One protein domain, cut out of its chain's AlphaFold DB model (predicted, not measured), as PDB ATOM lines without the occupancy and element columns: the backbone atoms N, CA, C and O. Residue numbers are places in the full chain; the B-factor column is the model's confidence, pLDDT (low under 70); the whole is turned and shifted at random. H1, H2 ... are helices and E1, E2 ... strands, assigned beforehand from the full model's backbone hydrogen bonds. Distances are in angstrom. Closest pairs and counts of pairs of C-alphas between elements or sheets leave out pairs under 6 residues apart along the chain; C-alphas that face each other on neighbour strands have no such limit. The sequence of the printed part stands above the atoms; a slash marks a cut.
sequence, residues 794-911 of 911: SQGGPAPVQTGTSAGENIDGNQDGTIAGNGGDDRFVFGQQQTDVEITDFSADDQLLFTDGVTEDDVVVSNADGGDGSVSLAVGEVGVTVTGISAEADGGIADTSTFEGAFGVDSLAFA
ATOM      1  N   SER A 794     336.283 264.750 324.221       74.75
ATOM      2  CA  SER A 794     335.312 264.467 325.289       74.75
ATOM      3  C   SER A 794     334.430 265.670 325.652       74.75
ATOM      4  O   SER A 794     333.309 265.479 326.130       74.75
ATOM      5  N   GLN A 795     334.899 266.889 325.383       77.75
ATOM      6  CA  GLN A 795     334.211 268.154 325.647       77.75
ATOM      7  C   GLN A 795     333.530 268.734 324.395       77.75
ATOM      8  O   GLN A 795     333.004 269.842 324.424       77.75
ATOM      9  N   GLY A 796     333.463 267.960 323.305       70.06
ATOM     10  CA  GLY A 796     332.816 268.367 322.056       70.06
ATOM     11  C   GLY A 796     333.762 268.964 321.014       70.06
ATOM     12  O   GLY A 796     333.274 269.440 319.991       70.06
ATOM     13  N   GLY A 797     335.076 268.907 321.249       77.25
ATOM     14  CA  GLY A 797     336.084 269.313 320.278       77.25
ATOM     15  C   GLY A 797     336.285 268.331 319.114       77.25
ATOM     16  O   GLY A 797     335.652 267.264 319.070       77.25
ATOM     17  N   PRO A 798     337.144 268.692 318.141       78.94
ATOM     18  CA  PRO A 798     337.416 267.888 316.951       78.94
ATOM     19  C   PRO A 798     337.904 266.476 317.289       78.94
ATOM     20  O   PRO A 798     338.610 266.261 318.271       78.94
ATOM     21  N   ALA A 799     337.528 265.489 316.471       86.56
ATOM     22  CA  ALA A 799     338.015 264.119 316.641       86.56
ATOM     23  C   ALA A 799     339.510 264.021 316.280       86.56
ATOM     24  O   ALA A 799     339.918 264.725 315.357       86.56
ATOM     25  N   PRO A 800     340.286 263.115 316.911       92.88
ATOM     26  CA  PRO A 800     341.712 263.036 316.642       92.88
ATOM     27  C   PRO A 800     342.069 262.753 315.172       92.88
ATOM     28  O   PRO A 800     341.491 261.850 314.549       92.88
ATOM     29  N   VAL A 801     343.021 263.511 314.627       92.75
ATOM     30  CA  VAL A 801     343.602 263.352 313.287       92.75
ATOM     31  C   VAL A 801     344.802 262.401 313.319       92.75
ATOM     32  O   VAL A 801     345.294 262.032 314.376       92.75
ATOM     33  N   GLN A 802     345.253 261.925 312.157       90.38
ATOM     34  CA  GLN A 802     346.366 260.957 312.073       90.38
ATOM     35  C   GLN A 802     347.726 261.620 311.817       90.38
ATOM     36  O   GLN A 802     348.759 260.985 311.980       90.38
ATOM     37  N   THR A 803     347.737 262.865 311.364       84.38
ATOM     38  CA  THR A 803     348.946 263.624 311.035       84.38
ATOM     39  C   THR A 803     348.692 265.047 311.472       84.38
ATOM     40  O   THR A 803     347.661 265.570 311.045       84.38
ATOM     41  N   GLY A 804     349.587 265.613 312.274       79.69
ATOM     42  CA  GLY A 804     349.535 267.033 312.580       79.69
ATOM     43  C   GLY A 804     349.951 267.886 311.381       79.69
ATOM     44  O   GLY A 804     350.453 267.376 310.361       79.69
ATOM     45  N   THR A 805     349.693 269.173 311.501       77.62
ATOM     46  CA  THR A 805     350.017 270.237 310.559       77.62
ATOM     47  C   THR A 805     350.650 271.388 311.342       77.62
ATOM     48  O   THR A 805     351.192 271.154 312.404       77.62
ATOM     49  N   SER A 806     350.659 272.610 310.822       70.31
ATOM     50  CA  SER A 806     351.082 273.778 311.607       70.31
ATOM     51  C   SER A 806     349.991 274.281 312.567       70.31
ATOM     52  O   SER A 806     350.170 275.321 313.179       70.31
ATOM     53  N   ALA A 807     348.857 273.577 312.627       67.31
ATOM     54  CA  ALA A 807     347.660 273.895 313.387       67.31
ATOM     55  C   ALA A 807     347.631 273.179 314.735       67.31
ATOM     56  O   ALA A 807     347.973 271.999 314.781       67.31
ATOM     57  N   GLY A 808     347.049 273.796 315.765       80.56
ATOM     58  CA  GLY A 808     346.704 273.088 316.997       80.56
ATOM     59  C   GLY A 808     345.674 271.975 316.755       80.56
ATOM     60  O   GLY A 808     344.476 272.219 316.546       80.56
ATOM     61  N   GLU A 809     346.099 270.709 316.811       88.94
ATOM     62  CA  GLU A 809     345.254 269.564 316.481       88.94
ATOM     63  C   GLU A 809     345.133 268.547 317.627       88.94
ATOM     64  O   GLU A 809     346.045 268.253 318.392       88.94
ATOM     65  N   ASN A 810     343.954 267.924 317.749       92.88
ATOM     66  CA  ASN A 810     343.872 266.679 318.507       92.88
ATOM     67  C   ASN A 810     344.509 265.606 317.616       92.88
ATOM     68  O   ASN A 810     343.894 265.199 316.635       92.88
ATOM     69  N   ILE A 811     345.702 265.123 317.935       94.94
ATOM     70  CA  ILE A 811     346.406 264.079 317.187       94.94
ATOM     71  C   ILE A 811     346.166 262.721 317.859       94.94
ATOM     72  O   ILE A 811     346.208 262.582 319.077       94.94
ATOM     73  N   ASP A 812     345.883 261.680 317.076       95.94
ATOM     74  CA  ASP A 812     345.799 260.303 317.572       95.94
ATOM     75  C   ASP A 812     347.193 259.850 318.024       95.94
ATOM     76  O   ASP A 812     348.068 259.618 317.194       95.94
ATOM     77  N   GLY A 813     347.412 259.727 319.332       95.31
ATOM     78  CA  GLY A 813     348.689 259.304 319.907       95.31
ATOM     79  C   GLY A 813     348.919 257.790 319.834       95.31
ATOM     80  O   GLY A 813     350.044 257.322 319.976       95.31
ATOM     81  N   ASN A 814     347.887 256.978 319.574       94.12
ATOM     82  CA  ASN A 814     348.008 255.516 319.557       94.12
ATOM     83  C   ASN A 814     348.443 254.941 318.194       94.12
ATOM     84  O   ASN A 814     347.970 253.878 317.773       94.12
ATOM     85  N   GLN A 815     349.335 255.638 317.492       91.88
ATOM     86  CA  GLN A 815     349.886 255.185 316.215       91.88
ATOM     87  C   GLN A 815     351.147 254.327 316.409       91.88
ATOM     88  O   GLN A 815     351.741 254.276 317.483       91.88
ATOM     89  N   ASP A 816     351.565 253.636 315.344       87.12
ATOM     90  CA  ASP A 816     352.819 252.879 315.321       87.12
ATOM     91  C   ASP A 816     353.971 253.771 314.809       87.12
ATOM     92  O   ASP A 816     353.955 254.178 313.645       87.12
ATOM     93  N   GLY A 817     355.030 253.966 315.604       89.75
ATOM     94  CA  GLY A 817     356.288 254.578 315.148       89.75
ATOM     95  C   GLY A 817     356.508 256.011 315.633       89.75
ATOM     96  O   GLY A 817     356.437 256.259 316.829       89.75
ATOM     97  N   THR A 818     356.850 256.917 314.718       92.69
ATOM     98  CA  THR A 818     357.155 258.323 315.021       92.69
ATOM     99  C   THR A 818     355.992 259.207 314.578       92.69
ATOM    100  O   THR A 818     355.536 259.070 313.439       92.69
ATOM    101  N   ILE A 819     355.537 260.094 315.455       93.56
ATOM    102  CA  ILE A 819     354.512 261.110 315.203       93.56
ATOM    103  C   ILE A 819     355.179 262.486 315.327       93.56
ATOM    104  O   ILE A 819     356.130 262.646 316.087       93.56
ATOM    105  N   ALA A 820     354.701 263.452 314.549       88.06
ATOM    106  CA  ALA A 820     355.098 264.847 314.652       88.06
ATOM    107  C   ALA A 820     353.846 265.723 314.649       88.06
ATOM    108  O   ALA A 820     352.889 265.386 313.932       88.06
ATOM    109  N   GLY A 821     353.892 266.796 315.429       81.94
ATOM    110  CA  GLY A 821     352.908 267.867 315.412       81.94
ATOM    111  C   GLY A 821     352.971 268.661 314.114       81.94
ATOM    112  O   GLY A 821     352.058 268.618 313.303       81.94
ATOM    113  N   ASN A 822     354.181 269.080 313.743       81.38
ATOM    114  CA  ASN A 822     354.521 269.975 312.633       81.38
ATOM    115  C   ASN A 822     354.150 271.454 312.869       81.38
ATOM    116  O   ASN A 822     354.117 272.207 311.891       81.38
ATOM    117  N   GLY A 823     353.989 271.860 314.135       72.69
ATOM    118  CA  GLY A 823     353.686 273.225 314.588       72.69
ATOM    119  C   GLY A 823     352.312 273.319 315.266       72.69
ATOM    120  O   GLY A 823     351.544 272.370 315.188       72.69
ATOM    121  N   GLY A 824     352.007 274.460 315.889       75.62
ATOM    122  CA  GLY A 824     350.755 274.689 316.625       75.62
ATOM    123  C   GLY A 824     350.670 273.967 317.979       75.62
ATOM    124  O   GLY A 824     351.507 273.128 318.302       75.62
ATOM    125  N   ASP A 825     349.638 274.297 318.761       87.12
ATOM    126  CA  ASP A 825     349.365 273.715 320.084       87.12
ATOM    127  C   ASP A 825     348.710 272.327 319.972       87.12
ATOM    128  O   ASP A 825     347.473 272.177 319.949       87.12
ATOM    129  N   ASP A 826     349.516 271.273 319.910       90.69
ATOM    130  CA  ASP A 826     349.009 269.936 319.648       90.69
ATOM    131  C   ASP A 826     348.610 269.173 320.905       90.69
ATOM    132  O   ASP A 826     349.315 269.094 321.911       90.69
ATOM    133  N   ARG A 827     347.486 268.456 320.815       94.25
ATOM    134  CA  ARG A 827     347.104 267.453 321.813       94.25
ATOM    135  C   ARG A 827     347.243 266.043 321.271       94.25
ATOM    136  O   ARG A 827     346.363 265.544 320.568       94.25
ATOM    137  N   PHE A 828     348.243 265.314 321.747       96.56
ATOM    138  CA  PHE A 828     348.407 263.887 321.481       96.56
ATOM    139  C   PHE A 828     347.506 263.060 322.409       96.56
ATOM    140  O   PHE A 828     347.712 262.982 323.620       96.56
ATOM    141  N   VAL A 829     346.476 262.425 321.846       95.88
ATOM    142  CA  VAL A 829     345.437 261.700 322.591       95.88
ATOM    143  C   VAL A 829     345.736 260.204 322.652       95.88
ATOM    144  O   VAL A 829     345.742 259.513 321.633       95.88
ATOM    145  N   PHE A 830     345.885 259.672 323.864       95.81
ATOM    146  CA  PHE A 830     346.193 258.273 324.144       95.81
ATOM    147  C   PHE A 830     345.052 257.569 324.889       95.81
ATOM    148  O   PHE A 830     344.687 257.925 326.008       95.81
ATOM    149  N   GLY A 831     344.505 256.507 324.303       92.62
ATOM    150  CA  GLY A 831     343.704 255.496 325.002       92.62
ATOM    151  C   GLY A 831     344.563 254.371 325.579       92.62
ATOM    152  O   GLY A 831     345.713 254.183 325.174       92.62
ATOM    153  N   GLN A 832     343.993 253.570 326.487       92.38
ATOM    154  CA  GLN A 832     344.686 252.440 327.129       92.38
ATOM    155  C   GLN A 832     344.758 251.204 326.215       92.38
ATOM    156  O   GLN A 832     344.180 250.147 326.484       92.38
ATOM    157  N   GLN A 833     345.482 251.360 325.108       91.19
ATOM    158  CA  GLN A 833     345.871 250.306 324.177       91.19
ATOM    159  C   GLN A 833     347.393 250.263 324.041       91.19
ATOM    160  O   GLN A 833     348.041 251.308 324.043       91.19
ATOM    161  N   GLN A 834     347.958 249.057 323.907       93.38
ATOM    162  CA  GLN A 834     349.403 248.855 323.751       93.38
ATOM    163  C   GLN A 834     350.006 249.774 322.672       93.38
ATOM    164  O   GLN A 834     349.796 249.533 321.485       93.38
ATOM    165  N   THR A 835     350.779 250.770 323.111       95.25
ATOM    166  CA  THR A 835     351.372 251.829 322.276       95.25
ATOM    167  C   THR A 835     352.824 252.043 322.690       95.25
ATOM    168  O   THR A 835     353.137 251.977 323.877       95.25
ATOM    169  N   ASP A 836     353.701 252.262 321.716       94.75
ATOM    170  CA  ASP A 836     355.109 252.621 321.909       94.75
ATOM    171  C   ASP A 836     355.478 253.575 320.767       94.75
ATOM    172  O   ASP A 836     355.558 253.143 319.610       94.75
ATOM    173  N   VAL A 837     355.565 254.870 321.074       96.31
ATOM    174  CA  VAL A 837     355.617 255.947 320.078       96.31
ATOM    175  C   VAL A 837     356.715 256.958 320.390       96.31
ATOM    176  O   VAL A 837     357.030 257.201 321.552       96.31
ATOM    177  N   GLU A 838     357.275 257.561 319.346       96.62
ATOM    178  CA  GLU A 838     358.230 258.669 319.431       96.62
ATOM    179  C   GLU A 838     357.570 259.963 318.937       96.62
ATOM    180  O   GLU A 838     356.980 259.952 317.857       96.62
ATOM    181  N   ILE A 839     357.672 261.057 319.696       96.44
ATOM    182  CA  ILE A 839     357.249 262.406 319.285       96.44
ATOM    183  C   ILE A 839     358.510 263.249 319.074       96.44
ATOM    184  O   ILE A 839     359.397 263.260 319.933       96.44
ATOM    185  N   THR A 840     358.638 263.882 317.907       91.38
ATOM    186  CA  THR A 840     359.904 264.505 317.461       91.38
ATOM    187  C   THR A 840     360.023 266.005 317.670       91.38
ATOM    188  O   THR A 840     361.112 266.545 317.493       91.38
ATOM    189  N   ASP A 841     358.919 266.661 317.988       87.31
ATOM    190  CA  ASP A 841     358.770 268.114 317.996       87.31
ATOM    191  C   ASP A 841     357.862 268.595 319.133       87.31
ATOM    192  O   ASP A 841     357.283 269.664 319.027       87.31
ATOM    193  N   PHE A 842     357.771 267.818 320.220       91.75
ATOM    194  CA  PHE A 842     356.981 268.200 321.390       91.75
ATOM    195  C   PHE A 842     357.548 269.480 322.022       91.75
ATOM    196  O   PHE A 842     358.727 269.514 322.401       91.75
ATOM    197  N   SER A 843     356.714 270.504 322.127       87.38
ATOM    198  CA  SER A 843     357.041 271.842 322.610       87.38
ATOM    199  C   SER A 843     356.399 272.128 323.979       87.38
ATOM    200  O   SER A 843     355.843 271.227 324.608       87.38
ATOM    201  N   ALA A 844     356.547 273.355 324.488       81.75
ATOM    202  CA  ALA A 844     355.953 273.760 325.766       81.75
ATOM    203  C   ALA A 844     354.432 274.000 325.685       81.75
ATOM    204  O   ALA A 844     353.762 274.037 326.716       81.75
ATOM    205  N   ASP A 845     353.902 274.121 324.469       81.38
ATOM    206  CA  ASP A 845     352.494 274.418 324.211       81.38
ATOM    207  C   ASP A 845     351.714 273.155 323.785       81.38
ATOM    208  O   ASP A 845     350.501 273.178 323.586       81.38
ATOM    209  N   ASP A 846     352.393 272.001 323.738       91.69
ATOM    210  CA  ASP A 846     351.798 270.701 323.435       91.69
ATOM    211  C   ASP A 846     351.303 269.963 324.688       91.69
ATOM    212  O   ASP A 846     351.822 270.094 325.797       91.69
ATOM    213  N   GLN A 847     350.332 269.065 324.504       95.06
ATOM    214  CA  GLN A 847     349.744 268.265 325.577       95.06
ATOM    215  C   GLN A 847     349.674 266.768 325.249       95.06
ATOM    216  O   GLN A 847     349.111 266.335 324.241       95.06
ATOM    217  N   LEU A 848     350.133 265.932 326.183       96.81
ATOM    218  CA  LEU A 848     349.876 264.491 326.195       96.81
ATOM    219  C   LEU A 848     348.600 264.206 327.000       96.81
ATOM    220  O   LEU A 848     348.599 264.247 328.230       96.81
ATOM    221  N   LEU A 849     347.502 263.865 326.321       95.31
ATOM    222  CA  LEU A 849     346.240 263.494 326.969       95.31
ATOM    223  C   LEU A 849     346.113 261.975 327.103       95.31
ATOM    224  O   LEU A 849     345.889 261.272 326.119       95.31
ATOM    225  N   PHE A 850     346.129 261.467 328.333       95.06
ATOM    226  CA  PHE A 850     345.863 260.065 328.640       95.06
ATOM    227  C   PHE A 850     344.413 259.854 329.086       95.06
ATOM    228  O   PHE A 850     343.928 260.449 330.041       95.06
ATOM    229  N   THR A 851     343.708 258.960 328.404       90.62
ATOM    230  CA  THR A 851     342.291 258.661 328.651       90.62
ATOM    231  C   THR A 851     342.103 257.276 329.282       90.62
ATOM    232  O   THR A 851     343.061 256.532 329.498       90.62
ATOM    233  N   ASP A 852     340.850 256.908 329.566       90.50
ATOM    234  CA  ASP A 852     340.431 255.621 330.146       90.50
ATOM    235  C   ASP A 852     340.780 255.448 331.640       90.50
ATOM    236  O   ASP A 852     340.920 254.322 332.136       90.50
ATOM    237  N   GLY A 853     340.818 256.555 332.391       84.81
ATOM    238  CA  GLY A 853     340.846 256.539 333.859       84.81
ATOM    239  C   GLY A 853     342.197 256.195 334.488       84.81
ATOM    240  O   GLY A 853     342.223 255.729 335.631       84.81
ATOM    241  N   VAL A 854     343.288 256.402 333.750       91.25
ATOM    242  CA  VAL A 854     344.628 256.559 334.332       91.25
ATOM    243  C   VAL A 854     344.769 257.947 334.944       91.25
ATOM    244  O   VAL A 854     344.039 258.873 334.599       91.25
ATOM    245  N   THR A 855     345.686 258.069 335.889       91.88
ATOM    246  CA  THR A 855     345.956 259.303 336.627       91.88
ATOM    247  C   THR A 855     347.440 259.631 336.573       91.88
ATOM    248  O   THR A 855     348.246 258.782 336.197       91.88
ATOM    249  N   GLU A 856     347.810 260.835 336.997       90.88
ATOM    250  CA  GLU A 856     349.212 261.250 337.100       90.88
ATOM    251  C   GLU A 856     350.058 260.271 337.940       90.88
ATOM    252  O   GLU A 856     351.178 259.928 337.571       90.88
ATOM    253  N   ASP A 857     349.476 259.696 339.003       90.88
ATOM    254  CA  ASP A 857     350.111 258.674 339.850       90.88
ATOM    255  C   ASP A 857     350.521 257.393 339.082       90.88
ATOM    256  O   ASP A 857     351.318 256.590 339.583       90.88
ATOM    257  N   ASP A 858     349.957 257.159 337.892       92.69
ATOM    258  CA  ASP A 858     350.266 256.012 337.033       92.69
ATOM    259  C   ASP A 858     351.425 256.285 336.058       92.69
ATOM    260  O   ASP A 858     351.870 255.355 335.372       92.69
ATOM    261  N   VAL A 859     351.921 257.525 335.993       96.19
ATOM    262  CA  VAL A 859     353.000 257.934 335.091       96.19
ATOM    263  C   VAL A 859     354.358 257.551 335.668       96.19
ATOM    264  O   VAL A 859     354.703 257.836 336.814       96.19
ATOM    265  N   VAL A 860     355.180 256.919 334.836       96.12
ATOM    266  CA  VAL A 860     356.586 256.654 335.132       96.12
ATOM    267  C   VAL A 860     357.450 257.374 334.111       96.12
ATOM    268  O   VAL A 860     357.573 256.919 332.972       96.12
ATOM    269  N   VAL A 861     358.089 258.460 334.541       95.75
ATOM    270  CA  VAL A 861     359.112 259.163 333.760       95.75
ATOM    271  C   VAL A 861     360.441 258.414 333.870       95.75
ATOM    272  O   VAL A 861     360.849 257.957 334.940       95.75
ATOM    273  N   SER A 862     361.100 258.215 332.735       94.00
ATOM    274  CA  SER A 862     362.385 257.538 332.607       94.00
ATOM    275  C   SER A 862     363.307 258.368 331.727       94.00
ATOM    276  O   SER A 862     363.188 258.343 330.504       94.00
ATOM    277  N   ASN A 863     364.266 259.032 332.369       91.94
ATOM    278  CA  ASN A 863     365.364 259.716 331.705       91.94
ATOM    279  C   ASN A 863     366.706 259.178 332.222       91.94
ATOM    280  O   ASN A 863     367.091 259.396 333.372       91.94
ATOM    281  N   ALA A 864     367.374 258.358 331.413       78.56
ATOM    282  CA  ALA A 864     368.583 257.651 331.836       78.56
ATOM    283  C   ALA A 864     369.879 258.396 331.487       78.56
ATOM    284  O   ALA A 864     370.913 258.095 332.095       78.56
ATOM    285  N   ASP A 865     369.831 259.319 330.525       84.81
ATOM    286  CA  ASP A 865     370.974 260.068 330.005       84.81
ATOM    287  C   ASP A 865     370.524 261.495 329.675       84.81
ATOM    288  O   ASP A 865     370.115 261.762 328.557       84.81
ATOM    289  N   GLY A 866     370.600 262.395 330.665       79.25
ATOM    290  CA  GLY A 866     370.123 263.785 330.586       79.25
ATOM    291  C   GLY A 866     370.953 264.709 329.682       79.25
ATOM    292  O   GLY A 866     371.346 265.799 330.089       79.25
ATOM    293  N   GLY A 867     371.316 264.224 328.502       79.94
ATOM    294  CA  GLY A 867     371.937 264.967 327.412       79.94
ATOM    295  C   GLY A 867     371.827 264.237 326.069       79.94
ATOM    296  O   GLY A 867     372.585 264.559 325.148       79.94
ATOM    297  N   ASP A 868     370.950 263.232 325.960       89.75
ATOM    298  CA  ASP A 868     370.653 262.539 324.706       89.75
ATOM    299  C   ASP A 868     369.488 263.179 323.929       89.75
ATOM    300  O   ASP A 868     369.265 262.833 322.765       89.75
ATOM    301  N   GLY A 869     368.839 264.180 324.533       89.62
ATOM    302  CA  GLY A 869     367.740 264.955 323.979       89.62
ATOM    303  C   GLY A 869     366.424 264.187 323.973       89.62
ATOM    304  O   GLY A 869     365.591 264.454 323.100       89.62
ATOM    305  N   SER A 870     366.253 263.206 324.871       92.81
ATOM    306  CA  SER A 870     365.069 262.350 324.909       92.81
ATOM    307  C   SER A 870     364.586 261.981 326.315       92.81
ATOM    308  O   SER A 870     365.353 261.618 327.200       92.81
ATOM    309  N   VAL A 871     363.266 261.974 326.503       95.94
ATOM    310  CA  VAL A 871     362.616 261.542 327.749       95.94
ATOM    311  C   VAL A 871     361.502 260.557 327.430       95.94
ATOM    312  O   VAL A 871     360.728 260.756 326.500       95.94
ATOM    313  N   SER A 872     361.405 259.470 328.201       95.38
ATOM    314  CA  SER A 872     360.343 258.473 328.032       95.38
ATOM    315  C   SER A 872     359.347 258.482 329.188       95.38
ATOM    316  O   SER A 872     359.742 258.444 330.350       95.38
ATOM    317  N   LEU A 873     358.056 258.441 328.867       96.88
ATOM    318  CA  LEU A 873     356.942 258.328 329.800       96.88
ATOM    319  C   LEU A 873     356.230 256.994 329.574       96.88
ATOM    320  O   LEU A 873     355.942 256.609 328.442       96.88
ATOM    321  N   ALA A 874     355.930 256.282 330.656       96.06
ATOM    322  CA  ALA A 874     355.108 255.078 330.620       96.06
ATOM    323  C   ALA A 874     353.856 255.263 331.482       96.06
ATOM    324  O   ALA A 874     353.971 255.497 332.682       96.06
ATOM    325  N   VAL A 875     352.674 255.106 330.876       95.50
ATOM    326  CA  VAL A 875     351.362 255.271 331.521       95.50
ATOM    327  C   VAL A 875     350.469 254.085 331.155       95.50
ATOM    328  O   VAL A 875     349.921 253.993 330.055       95.50
ATOM    329  N   GLY A 876     350.332 253.123 332.069       92.12
ATOM    330  CA  GLY A 876     349.545 251.910 331.820       92.12
ATOM    331  C   GLY A 876     350.078 251.066 330.649       92.12
ATOM    332  O   GLY A 876     351.146 250.461 330.762       92.12
ATOM    333  N   GLU A 877     349.313 250.960 329.553       92.62
ATOM    334  CA  GLU A 877     349.726 250.250 328.321       92.62
ATOM    335  C   GLU A 877     350.452 251.140 327.288       92.62
ATOM    336  O   GLU A 877     350.856 250.638 326.236       92.62
ATOM    337  N   VAL A 878     350.632 252.432 327.578       96.62
ATOM    338  CA  VAL A 878     351.193 253.430 326.657       96.62
ATOM    339  C   VAL A 878     352.628 253.780 327.052       96.62
ATOM    340  O   VAL A 878     352.892 254.106 328.209       96.62
ATOM    341  N   GLY A 879     353.550 253.708 326.093       96.00
ATOM    342  CA  GLY A 879     354.889 254.290 326.162       96.00
ATOM    343  C   GLY A 879     355.032 255.421 325.144       96.00
ATOM    344  O   GLY A 879     354.699 255.231 323.975       96.00
ATOM    345  N   VAL A 880     355.512 256.578 325.596       97.00
ATOM    346  CA  VAL A 880     355.787 257.760 324.766       97.00
ATOM    347  C   VAL A 880     357.236 258.168 324.986       97.00
ATOM    348  O   VAL A 880     357.656 258.323 326.130       97.00
ATOM    349  N   THR A 881     358.003 258.350 323.919       96.56
ATOM    350  CA  THR A 881     359.336 258.954 323.965       96.56
ATOM    351  C   THR A 881     359.283 260.306 323.271       96.56
ATOM    352  O   THR A 881     359.059 260.372 322.069       96.56
ATOM    353  N   VAL A 882     359.501 261.377 324.024       95.75
ATOM    354  CA  VAL A 882     359.681 262.723 323.480       95.75
ATOM    355  C   VAL A 882     361.151 262.901 323.122       95.75
ATOM    356  O   VAL A 882     362.027 262.527 323.903       95.75
ATOM    357  N   THR A 883     361.430 263.432 321.935       91.94
ATOM    358  CA  THR A 883     362.781 263.651 321.402       91.94
ATOM    359  C   THR A 883     362.921 265.067 320.851       91.94
ATOM    360  O   THR A 883     361.923 265.738 320.629       91.94
ATOM    361  N   GLY A 884     364.160 265.524 320.639       84.56
ATOM    362  CA  GLY A 884     364.425 266.902 320.201       84.56
ATOM    363  C   GLY A 884     364.574 267.893 321.359       84.56
ATOM    364  O   GLY A 884     364.629 269.097 321.132       84.56
ATOM    365  N   ILE A 885     364.695 267.385 322.587       86.81
ATOM    366  CA  ILE A 885     364.776 268.172 323.819       86.81
ATOM    367  C   ILE A 885     366.169 268.810 323.942       86.81
ATOM    368  O   ILE A 885     367.187 268.177 323.637       86.81
ATOM    369  N   SER A 886     366.236 270.061 324.405       81.06
ATOM    370  CA  SER A 886     367.515 270.720 324.696       81.06
ATOM    371  C   SER A 886     368.269 269.978 325.810       81.06
ATOM    372  O   SER A 886     367.665 269.409 326.713       81.06
ATOM    373  N   ALA A 887     369.606 269.997 325.788       77.69
ATOM    374  CA  ALA A 887     370.409 269.293 326.798       77.69
ATOM    375  C   ALA A 887     370.199 269.826 328.233       77.69
ATOM    376  O   ALA A 887     370.473 269.120 329.200       77.69
ATOM    377  N   GLU A 888     369.741 271.072 328.370       78.94
ATOM    378  CA  GLU A 888     369.416 271.691 329.656       78.94
ATOM    379  C   GLU A 888     368.073 271.191 330.200       78.94
ATOM    380  O   GLU A 888     368.021 270.742 331.346       78.94
ATOM    381  N   ALA A 889     367.029 271.183 329.364       78.19
ATOM    382  CA  ALA A 889     365.718 270.651 329.729       78.19
ATOM    383  C   ALA A 889     365.784 269.137 329.977       78.19
ATOM    384  O   ALA A 889     365.322 268.653 331.006       78.19
ATOM    385  N   ASP A 890     366.463 268.398 329.096       86.88
ATOM    386  CA  ASP A 890     366.688 266.960 329.232       86.88
ATOM    387  C   ASP A 890     367.351 266.629 330.584       86.88
ATOM    388  O   ASP A 890     366.816 265.864 331.384       86.88
ATOM    389  N   GLY A 891     368.452 267.303 330.933       84.19
ATOM    390  CA  GLY A 891     369.155 267.092 332.202       84.19
ATOM    391  C   GLY A 891     368.331 267.340 333.475       84.19
ATOM    392  O   GLY A 891     368.704 266.830 334.539       84.19
ATOM    393  N   GLY A 892     367.242 268.109 333.382       84.94
ATOM    394  CA  GLY A 892     366.374 268.484 334.500       84.94
ATOM    395  C   GLY A 892     365.211 267.526 334.773       84.94
ATOM    396  O   GLY A 892     364.684 267.529 335.886       84.94
ATOM    397  N   ILE A 893     364.828 266.685 333.807       91.06
ATOM    398  CA  ILE A 893     363.591 265.895 333.881       91.06
ATOM    399  C   ILE A 893     363.823 264.545 334.571       91.06
ATOM    400  O   ILE A 893     364.587 263.700 334.097       91.06
ATOM    401  N   ALA A 894     363.118 264.304 335.678       90.50
ATOM    402  CA  ALA A 894     363.232 263.086 336.488       90.50
ATOM    403  C   ALA A 894     361.886 262.466 336.916       90.50
ATOM    404  O   ALA A 894     361.845 261.289 337.283       90.50
ATOM    405  N   ASP A 895     360.804 263.238 336.891       93.00
ATOM    406  CA  ASP A 895     359.450 262.892 337.329       93.00
ATOM    407  C   ASP A 895     358.411 263.759 336.588       93.00
ATOM    408  O   ASP A 895     358.780 264.530 335.704       93.00
ATOM    409  N   THR A 896     357.117 263.595 336.886       92.69
ATOM    410  CA  THR A 896     356.033 264.343 336.218       92.69
ATOM    411  C   THR A 896     356.146 265.844 336.454       92.69
ATOM    412  O   THR A 896     356.101 266.603 335.500       92.69
ATOM    413  N   SER A 897     356.430 266.265 337.690       91.69
ATOM    414  CA  SER A 897     356.591 267.682 338.038       91.69
ATOM    415  C   SER A 897     357.758 268.346 337.306       91.69
ATOM    416  O   SER A 897     357.656 269.499 336.899       91.69
ATOM    417  N   THR A 898     358.879 267.643 337.135       92.88
ATOM    418  CA  THR A 898     360.024 268.170 336.376       92.88
ATOM    419  C   THR A 898     359.822 268.081 334.863       92.88
ATOM    420  O   THR A 898     360.418 268.876 334.145       92.88
ATOM    421  N   PHE A 899     358.974 267.168 334.376       93.12
ATOM    422  CA  PHE A 899     358.517 267.144 332.983       93.12
ATOM    423  C   PHE A 899     357.603 268.342 332.678       93.12
ATOM    424  O   PHE A 899     357.880 269.084 331.744       93.12
ATOM    425  N   GLU A 900     356.596 268.598 333.514       90.94
ATOM    426  CA  GLU A 900     355.718 269.776 333.418       90.94
ATOM    427  C   GLU A 900     356.488 271.088 333.611       90.94
ATOM    428  O   GLU A 900     356.231 272.077 332.938       90.94
ATOM    429  N   GLY A 901     357.505 271.106 334.475       85.94
ATOM    430  CA  GLY A 901     358.399 272.259 334.591       85.94
ATOM    431  C   GLY A 901     359.239 272.523 333.334       85.94
ATOM    432  O   GLY A 901     359.687 273.649 333.143       85.94
ATOM    433  N   ALA A 902     359.472 271.507 332.496       84.44
ATOM    434  CA  ALA A 902     360.248 271.631 331.263       84.44
ATOM    435  C   ALA A 902     359.388 271.932 330.025       84.44
ATOM    436  O   ALA A 902     359.895 272.551 329.093       84.44
ATOM    437  N   PHE A 903     358.123 271.497 330.013       84.94
ATOM    438  CA  PHE A 903     357.213 271.604 328.864       84.94
ATOM    439  C   PHE A 903     355.878 272.289 329.187       84.94
ATOM    440  O   PHE A 903     354.932 272.133 328.438       84.94
ATOM    441  N   GLY A 904     355.755 272.994 330.308       84.25
ATOM    442  CA  GLY A 904     354.503 273.639 330.708       84.25
ATOM    443  C   GLY A 904     353.613 272.767 331.603       84.25
ATOM    444  O   GLY A 904     353.587 271.533 331.524       84.25
ATOM    445  N   VAL A 905     352.865 273.438 332.486       80.25
ATOM    446  CA  VAL A 905     352.022 272.806 333.523       80.25
ATOM    447  C   VAL A 905     350.864 271.982 332.958       80.25
ATOM    448  O   VAL A 905     350.361 271.100 333.644       80.25
ATOM    449  N   ASP A 906     350.479 272.237 331.708       84.56
ATOM    450  CA  ASP A 906     349.409 271.526 331.008       84.56
ATOM    451  C   ASP A 906     349.934 270.456 330.032       84.56
ATOM    452  O   ASP A 906     349.144 269.826 329.328       84.56
ATOM    453  N   SER A 907     351.244 270.179 330.014       92.12
ATOM    454  CA  SER A 907     351.846 269.175 329.117       92.12
ATOM    455  C   SER A 907     351.373 267.740 329.370       92.12
ATOM    456  O   SER A 907     351.475 266.881 328.488       92.12
ATOM    457  N   LEU A 908     350.812 267.455 330.552       94.75
ATOM    458  CA  LEU A 908     350.189 266.178 330.900       94.75
ATOM    459  C   LEU A 908     348.719 266.383 331.282       94.75
ATOM    460  O   LEU A 908     348.389 267.102 332.217       94.75
ATOM    461  N   ALA A 909     347.817 265.667 330.611       92.69
ATOM    462  CA  ALA A 909     346.391 265.686 330.921       92.69
ATOM    463  C   ALA A 909     345.809 264.277 331.077       92.69
ATOM    464  O   ALA A 909     346.254 263.316 330.447       92.69
ATOM    465  N   PHE A 910     344.759 264.159 331.896       92.19
ATOM    466  CA  PHE A 910     344.112 262.885 332.226       92.19
ATOM    467  C   PHE A 910     342.583 262.991 332.139       92.19
ATOM    468  O   PHE A 910     342.003 263.940 332.673       92.19
ATOM    469  N   ALA A 911     341.916 262.021 331.494       83.44
ATOM    470  CA  ALA A 911     340.455 262.022 331.288       83.44
ATOM    471  C   ALA A 911     339.737 260.670 331.479       83.44
ATOM    472  O   ALA A 911     340.278 259.592 331.120       83.44
TER     473      ALA A 911
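What this domain is: This is residues 794 to 911 of the 911 residues of the protein "Right handed beta helix region" of Limimonas halophila (UniProt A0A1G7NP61). Two small sheets stand as a V: one side of E2, E4, E8, E7 and E6 and one of E1, E3, E5 and E9 come nearest where E3 and E5 end and E8 begins, and spread from there. From E1 to E6 the chain passes back and forth between the two sheets; two short helices lie on the open side, H2 over E7 and E6 and H1 by the first residue of E7. The printed part has 118 residues, with elements in the order E1 E2 E3 E4 E5 E6 E7 E8 H1 H2 E9. The five-stranded sheet, order E2, E4, E8, E7, E6, is mixed, and the four-stranded one, order E1, E3, E5, E9, is all parallel. The class is mixed, helices and strands, with under half of the residues, 52, in named elements; the whole is compact and rounded, with a radius of gyration of the C-alphas of 13.0 A and spans of 37 by 30 by 26 A.

How they stand to each other: In the larger sheet, E8, residues 878 to 883, is an inner strand. It is parallel to E4, residues 835 to 839, at 16 degrees, with N 881 and O 837 within hydrogen-bond range at 2.8 A. E8 is antiparallel to E7, residues 870 to 875, at 165 degrees; N 873 and O 880 are 2.8 A apart, and the two form a hairpin. E7 forms another hairpin with the edge strand E6, residues 859 to 862, antiparallel at 153 degrees, with N 862 and O 872 2.8 A apart. E6, E7 and E8 are a meander, each strand the antiparallel neighbour of the one before. The other edge strand, E2, residues 817 to 819, is parallel to E4 at 46 degrees, with N 819 and O 838 2.8 A apart. From edge to edge this sheet's strand lines turn by 103 degrees. In the second sheet, E3, residues 827 to 830, is parallel to E5, residues 847 to 850, at 19 degrees; N 849 and O 828 are 2.8 A apart. The edge strands are E1, residues 810 to 812, with N 811 and O 827 2.7 A apart, and E9, residues 908 to 910, with N 850 and O 909 2.8 A apart. Between the sheets, the closest C-alphas of E3 and E8 are those of Phe 830 and Val 878, at 7.4 A. H2, residues 896 to 903, is on the larger sheet at a height over the sheet of 10.2 A, its local plane fitted to just 6 C-alphas. It is over E7 and, only just, with 3 of its C-alphas, over E6; it runs slantwise to the strands, at 46 degrees to E7 on the local plane. Its closest C-alphas to E6 are Thr 896 and Val 861, 6.5 A apart. H2 only grazes the second sheet. H1, residues 887 to 892, only grazes the larger sheet. H1 and H2 form a helical hairpin and only just touch, with 3 pairs of C-alphas within 8 A, at a shallow tilt of 27 degrees, opposite ways; Ala 889 and Ala 902 have the closest C-alphas, at 5.8 A. In both helices every O i to N i+4 pair is within hydrogen-bond range.

Where its parts are: E7 is 16.8 A long and E8 16.3 A, from first to last C-alpha; E4 is 12.5 A and H2 10.4 A. E1 begins at C-alpha 810, (343.872, 266.679, 318.507). E8 begins at C-alpha 878, (351.193, 253.430, 326.657). E9 ends at C-alpha 910, (344.112, 262.885, 332.226).

The domain as a whole: The C-alphas farthest apart are those of Gly 796 and Asp 865, at 39.9 A. The printed part has no cut and no long link, and it ends at residue 911, the chain's last. Residues 794 to 809 hold no named element. The mean pLDDT of the printed part is 88.9, and residue 807 alone is under 70.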